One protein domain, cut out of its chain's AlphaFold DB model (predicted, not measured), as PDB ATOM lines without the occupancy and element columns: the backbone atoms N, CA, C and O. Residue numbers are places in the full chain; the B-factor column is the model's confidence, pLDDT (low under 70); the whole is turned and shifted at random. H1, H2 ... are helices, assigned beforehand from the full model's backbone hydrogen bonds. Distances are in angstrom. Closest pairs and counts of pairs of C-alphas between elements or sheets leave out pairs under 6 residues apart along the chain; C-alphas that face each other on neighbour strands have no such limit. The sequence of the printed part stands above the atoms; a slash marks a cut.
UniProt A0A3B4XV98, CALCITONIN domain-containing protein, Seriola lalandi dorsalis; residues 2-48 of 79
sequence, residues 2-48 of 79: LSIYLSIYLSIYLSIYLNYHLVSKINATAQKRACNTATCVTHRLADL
ATOM      1  N   LEU A   2     -30.495 -26.657 -59.485       91.94
ATOM      2  CA  LEU A   2     -31.923 -27.016 -59.489       91.94
ATOM      3  C   LEU A   2     -32.200 -28.493 -59.142       91.94
ATOM      4  O   LEU A   2     -33.077 -28.776 -58.337       91.94
ATOM      5  N   SER A   3     -31.415 -29.430 -59.682       92.12
ATOM      6  CA  SER A   3     -31.516 -30.863 -59.350       92.12
ATOM      7  C   SER A   3     -31.214 -31.151 -57.875       92.12
ATOM      8  O   SER A   3     -31.918 -31.920 -57.230       92.12
ATOM      9  N   ILE A   4     -30.198 -30.480 -57.329       94.75
ATOM     10  CA  ILE A   4     -29.800 -30.583 -55.921       94.75
ATOM     11  C   ILE A   4     -30.911 -30.012 -55.031       94.75
ATOM     12  O   ILE A   4     -31.357 -30.684 -54.107       94.75
ATOM     13  N   TYR A   5     -31.438 -28.832 -55.362       95.06
ATOM     14  CA  TYR A   5     -32.566 -28.227 -54.652       95.06
ATOM     15  C   TYR A   5     -33.802 -29.136 -54.653       95.06
ATOM     16  O   TYR A   5     -34.403 -29.363 -53.606       95.06
ATOM     17  N   LEU A   6     -34.132 -29.728 -55.805       94.62
ATOM     18  CA  LEU A   6     -35.272 -30.630 -55.938       94.62
ATOM     19  C   LEU A   6     -35.088 -31.924 -55.133       94.62
ATOM     20  O   LEU A   6     -36.023 -32.369 -54.472       94.62
ATOM     21  N   SER A   7     -33.880 -32.499 -55.128       95.81
ATOM     22  CA  SER A   7     -33.578 -33.689 -54.322       95.81
ATOM     23  C   SER A   7     -33.692 -33.430 -52.816       95.81
ATOM     24  O   SER A   7     -34.231 -34.265 -52.090       95.81
ATOM     25  N   ILE A   8     -33.236 -32.261 -52.354       96.12
ATOM     26  CA  ILE A   8     -33.301 -31.862 -50.945       96.12
ATOM     27  C   ILE A   8     -34.751 -31.568 -50.552       96.12
ATOM     28  O   ILE A   8     -35.211 -32.007 -49.503       96.12
ATOM     29  N   TYR A   9     -35.505 -30.880 -51.408       96.38
ATOM     30  CA  TYR A   9     -36.920 -30.607 -51.165       96.38
ATOM     31  C   TYR A   9     -37.736 -31.902 -51.056       96.38
ATOM     32  O   TYR A   9     -38.522 -32.070 -50.123       96.38
ATOM     33  N   LEU A  10     -37.503 -32.850 -51.968       94.81
ATOM     34  CA  LEU A  10     -38.217 -34.122 -51.990       94.81
ATOM     35  C   LEU A  10     -37.861 -35.014 -50.791       94.81
ATOM     36  O   LEU A  10     -38.754 -35.631 -50.209       94.81
ATOM     37  N   SER A  11     -36.589 -35.065 -50.385       95.06
ATOM     38  CA  SER A  11     -36.161 -35.855 -49.223       95.06
ATOM     39  C   SER A  11     -36.723 -35.300 -47.912       95.06
ATOM     40  O   SER A  11     -37.232 -36.063 -47.086       95.06
ATOM     41  N   ILE A  12     -36.717 -33.974 -47.747       95.69
ATOM     42  CA  ILE A  12     -37.314 -33.303 -46.589       95.69
ATOM     43  C   ILE A  12     -38.823 -33.563 -46.559       95.69
ATOM     44  O   ILE A  12     -39.335 -34.021 -45.538       95.69
ATOM     45  N   TYR A  13     -39.529 -33.376 -47.675       96.00
ATOM     46  CA  TYR A  13     -40.975 -33.606 -47.743       96.00
ATOM     47  C   TYR A  13     -41.351 -35.057 -47.404       96.00
ATOM     48  O   TYR A  13     -42.244 -35.301 -46.588       96.00
ATOM     49  N   LEU A  14     -40.625 -36.026 -47.970       89.88
ATOM     50  CA  LEU A  14     -40.863 -37.446 -47.723       89.88
ATOM     51  C   LEU A  14     -40.579 -37.829 -46.265       89.88
ATOM     52  O   LEU A  14     -41.370 -38.554 -45.665       89.88
ATOM     53  N   SER A  15     -39.496 -37.319 -45.669       89.50
ATOM     54  CA  SER A  15     -39.167 -37.586 -44.263       89.50
ATOM     55  C   SER A  15     -40.222 -37.042 -43.291       89.50
ATOM     56  O   SER A  15     -40.621 -37.754 -42.369       89.50
ATOM     57  N   ILE A  16     -40.736 -35.831 -43.533       90.69
ATOM     58  CA  ILE A  16     -41.799 -35.216 -42.725       90.69
ATOM     59  C   ILE A  16     -43.096 -36.024 -42.847       90.69
ATOM     60  O   ILE A  16     -43.727 -36.332 -41.835       90.69
ATOM     61  N   TYR A  17     -43.469 -36.427 -44.065       90.56
ATOM     62  CA  TYR A  17     -44.679 -37.213 -44.308       90.56
ATOM     63  C   TYR A  17     -44.614 -38.591 -43.636       90.56
ATOM     64  O   TYR A  17     -45.562 -39.023 -42.973       90.56
ATOM     65  N   LEU A  18     -43.465 -39.267 -43.750       80.00
ATOM     66  CA  LEU A  18     -43.243 -40.569 -43.130       80.00
ATOM     67  C   LEU A  18     -43.242 -40.467 -41.600       80.00
ATOM     68  O   LEU A  18     -43.814 -41.330 -40.940       80.00
ATOM     69  N   ASN A  19     -42.646 -39.412 -41.036       83.19
ATOM     70  CA  ASN A  19     -42.644 -39.162 -39.597       83.19
ATOM     71  C   ASN A  19     -44.065 -38.912 -39.075       83.19
ATOM     72  O   ASN A  19     -44.489 -39.587 -38.143       83.19
ATOM     73  N   TYR A  20     -44.837 -38.039 -39.728       83.69
ATOM     74  CA  TYR A  20     -46.223 -37.757 -39.346       83.69
ATOM     75  C   TYR A  20     -47.099 -39.020 -39.387       83.69
ATOM     76  O   TYR A  20     -47.834 -39.320 -38.442       83.69
ATOM     77  N   HIS A  21     -46.966 -39.815 -40.451       80.25
ATOM     78  CA  HIS A  21     -47.698 -41.068 -40.597       80.25
ATOM     79  C   HIS A  21     -47.257 -42.128 -39.571       80.25
ATOM     80  O   HIS A  21     -48.096 -42.808 -38.978       80.25
ATOM     81  N   LEU A  22     -45.953 -42.263 -39.319       69.25
ATOM     82  CA  LEU A  22     -45.403 -43.206 -38.343       69.25
ATOM     83  C   LEU A  22     -45.808 -42.832 -36.910       69.25
ATOM     84  O   LEU A  22     -46.247 -43.702 -36.161       69.25
ATOM     85  N   VAL A  23     -45.736 -41.550 -36.547       67.25
ATOM     86  CA  VAL A  23     -46.161 -41.024 -35.239       67.25
ATOM     87  C   VAL A  23     -47.660 -41.247 -35.022       67.25
ATOM     88  O   VAL A  23     -48.056 -41.750 -33.970       67.25
ATOM     89  N   SER A  24     -48.496 -40.973 -36.028       65.69
ATOM     90  CA  SER A  24     -49.943 -41.229 -35.961       65.69
ATOM     91  C   SER A  24     -50.264 -42.724 -35.793       65.69
ATOM     92  O   SER A  24     -51.061 -43.115 -34.933       65.69
ATOM     93  N   LYS A  25     -49.567 -43.596 -36.533       63.50
ATOM     94  CA  LYS A  25     -49.743 -45.057 -36.468       63.50
ATOM     95  C   LYS A  25     -49.261 -45.654 -35.138       63.50
ATOM     96  O   LYS A  25     -49.874 -46.589 -34.617       63.50
ATOM     97  N   ILE A  26     -48.206 -45.090 -34.551       58.81
ATOM     98  CA  ILE A  26     -47.738 -45.424 -33.198       58.81
ATOM     99  C   ILE A  26     -48.773 -45.002 -32.145       58.81
ATOM    100  O   ILE A  26     -49.020 -45.759 -31.211       58.81
ATOM    101  N   ASN A  27     -49.433 -43.854 -32.311       56.50
ATOM    102  CA  ASN A  27     -50.431 -43.367 -31.355       56.50
ATOM    103  C   ASN A  27     -51.714 -44.227 -31.342       56.50
ATOM    104  O   ASN A  27     -52.282 -44.490 -30.282       56.50
ATOM    105  N   ALA A  28     -52.135 -44.736 -32.507       57.69
ATOM    106  CA  ALA A  28     -53.288 -45.635 -32.626       57.69
ATOM    107  C   ALA A  28     -53.003 -47.065 -32.117       57.69
ATOM    108  O   ALA A  28     -53.870 -47.699 -31.519       57.69
ATOM    109  N   THR A  29     -51.776 -47.570 -32.293       54.06
ATOM    110  CA  THR A  29     -51.357 -48.895 -31.784       54.06
ATOM    111  C   THR A  29     -50.967 -48.884 -30.298       54.06
ATOM    112  O   THR A  29     -50.884 -49.940 -29.673       54.06
ATOM    113  N   ALA A  30     -50.796 -47.701 -29.696       50.56
ATOM    114  CA  ALA A  30     -50.482 -47.511 -28.278       50.56
ATOM    115  C   ALA A  30     -51.708 -47.475 -27.342       50.56
ATOM    116  O   ALA A  30     -51.535 -47.371 -26.125       50.56
ATOM    117  N   GLN A  31     -52.935 -47.660 -27.846       54.47
ATOM    118  CA  GLN A  31     -54.167 -47.741 -27.035       54.47
ATOM    119  C   GLN A  31     -54.266 -49.009 -26.144       54.47
ATOM    120  O   GLN A  31     -55.343 -49.379 -25.682       54.47
ATOM    121  N   LYS A  32     -53.132 -49.666 -25.839       53.56
ATOM    122  CA  LYS A  32     -52.959 -50.562 -24.680       53.56
ATOM    123  C   LYS A  32     -51.470 -50.710 -24.290       53.56
ATOM    124  O   LYS A  32     -50.878 -51.765 -24.462       53.56
ATOM    125  N   ARG A  33     -50.833 -49.641 -23.775       59.41
ATOM    126  CA  ARG A  33     -49.472 -49.645 -23.161       59.41
ATOM    127  C   ARG A  33     -48.383 -50.400 -23.961       59.41
ATOM    128  O   ARG A  33     -47.588 -51.155 -23.395       59.41
ATOM    129  N   ALA A  34     -48.311 -50.204 -25.272       59.03
ATOM    130  CA  ALA A  34     -47.178 -50.668 -26.071       59.03
ATOM    131  C   ALA A  34     -46.316 -49.461 -26.448       59.03
ATOM    132  O   ALA A  34     -46.828 -48.441 -26.900       59.03
ATOM    133  N   CYS A  35     -45.020 -49.561 -26.176       61.78
ATOM    134  CA  CYS A  35     -44.076 -48.464 -26.296       61.78
ATOM    135  C   CYS A  35     -43.142 -48.739 -27.477       61.78
ATOM    136  O   CYS A  35     -42.413 -49.730 -27.452       61.78
ATOM    137  N   ASN A  36     -43.205 -47.893 -28.508       63.41
ATOM    138  CA  ASN A  36     -42.626 -48.163 -29.833       63.41
ATOM    139  C   ASN A  36     -41.352 -47.343 -30.134       63.41
ATOM    140  O   ASN A  36     -40.859 -47.359 -31.257       63.41
ATOM    141  N   THR A  37     -40.821 -46.602 -29.158       64.00
ATOM    142  CA  THR A  37     -39.560 -45.853 -29.279       64.00
ATOM    143  C   THR A  37     -38.372 -46.709 -28.842       64.00
ATOM    144  O   THR A  37     -38.481 -47.487 -27.892       64.00
ATOM    145  N   ALA A  38     -37.216 -46.546 -29.499       71.56
ATOM    146  CA  ALA A  38     -36.013 -47.336 -29.212       71.56
ATOM    147  C   ALA A  38     -35.597 -47.259 -27.731       71.56
ATOM    148  O   ALA A  38     -35.301 -48.281 -27.127       71.56
ATOM    149  N   THR A  39     -35.687 -46.077 -27.115       73.06
ATOM    150  CA  THR A  39     -35.417 -45.872 -25.681       73.06
ATOM    151  C   THR A  39     -36.304 -46.730 -24.785       73.06
ATOM    152  O   THR A  39     -35.840 -47.307 -23.806       73.06
ATOM    153  N   CYS A  40     -37.580 -46.869 -25.126       75.62
ATOM    154  CA  CYS A  40     -38.526 -47.626 -24.326       75.62
ATOM    155  C   CYS A  40     -38.354 -49.140 -24.456       75.62
ATOM    156  O   CYS A  40     -38.583 -49.879 -23.497       75.62
ATOM    157  N   VAL A  41     -37.910 -49.602 -25.629       80.75
ATOM    158  CA  VAL A  41     -37.460 -50.986 -25.819       80.75
ATOM    159  C   VAL A  41     -36.266 -51.267 -24.905       80.75
ATOM    160  O   VAL A  41     -36.267 -52.284 -24.214       80.75
ATOM    161  N   THR A  42     -35.308 -50.339 -24.808       83.62
ATOM    162  CA  THR A  42     -34.160 -50.462 -23.896       83.62
ATOM    163  C   THR A  42     -34.578 -50.468 -22.424       83.62
ATOM    164  O   THR A  42     -34.096 -51.304 -21.663       83.62
ATOM    165  N   HIS A  43     -35.515 -49.607 -22.013       84.62
ATOM    166  CA  HIS A  43     -36.056 -49.616 -20.645       84.62
ATOM    167  C   HIS A  43     -36.758 -50.937 -20.303       84.62
ATOM    168  O   HIS A  43     -36.513 -51.511 -19.245       84.62
ATOM    169  N   ARG A  44     -37.580 -51.469 -21.216       83.88
ATOM    170  CA  ARG A  44     -38.221 -52.781 -21.038       83.88
ATOM    171  C   ARG A  44     -37.206 -53.913 -20.946       83.88
ATOM    172  O   ARG A  44     -37.381 -54.819 -20.137       83.88
ATOM    173  N   LEU A  45     -36.153 -53.868 -21.761       87.38
ATOM    174  CA  LEU A  45     -35.071 -54.844 -21.704       87.38
ATOM    175  C   LEU A  45     -34.339 -54.784 -20.355       87.38
ATOM    176  O   LEU A  45     -34.092 -55.829 -19.757       87.38
ATOM    177  N   ALA A  46     -34.045 -53.586 -19.850       88.81
ATOM    178  CA  ALA A  46     -33.413 -53.402 -18.546       88.81
ATOM    179  C   ALA A  46     -34.274 -53.964 -17.398       88.81
ATOM    180  O   ALA A  46     -33.752 -54.673 -16.535       88.81
ATOM    181  N   ASP A  47     -35.589 -53.732 -17.419       87.94
ATOM    182  CA  ASP A  47     -36.525 -54.301 -16.436       87.94
ATOM    183  C   ASP A  47     -36.573 -55.834 -16.498       87.94
ATOM    184  O   ASP A  47     -36.593 -56.507 -15.462       87.94
ATOM    185  N   LEU A  48     -36.575 -56.407 -17.708       89.06
ATOM    186  CA  LEU A  48     -36.548 -57.858 -17.901       89.06
ATOM    187  C   LEU A  48     -35.255 -58.466 -17.358       89.06
ATOM    188  O   LEU A  48     -35.315 -59.419 -16.588       89.06
TER     189      LEU A  48
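This is residues 2 to 48 of the 79 residues of the protein "CALCITONIN domain-containing protein" of Seriola lalandi dorsalis (UniProt A0A3B4XV98). One long, straight helix, H1, makes most of the length; a looping link leaves its far end and leads to a short helix, H2, with no contact between the two helices. Most of H1 sticks out alone, residues 2 to 22. The printed part has 47 residues with two named helices, H1 then H2, and no named strand: all helix. It is extended, with a radius of gyration of the C-alphas of 16.1 A, and spans 52 by 22 by 6 A, a rod.

Look first at H1, residues 2 to 29, where residues 2 to 22 stand free. H2, residues 38 to 48, is apart from H1. In H1 and H2 every O i to N i+4 pair is within hydrogen-bond range.

Find C-alpha 2 at (-31.923, -27.016, -59.489); from there H1 runs 40.3 A to C-alpha 29 at (-51.357, -48.895, -31.784). H2 runs 15.5 A and ends at C-alpha 48, (-36.548, -57.858, -17.901).

The C-alphas of Leu 2 and Leu 48, the two farthest apart, are 52.0 A apart. The printed part has no cut. The link from H1 to H2 is short, eight residues, of which 30 to 33 stand free. In the B-factor column, residues 22 to 37 are under 70.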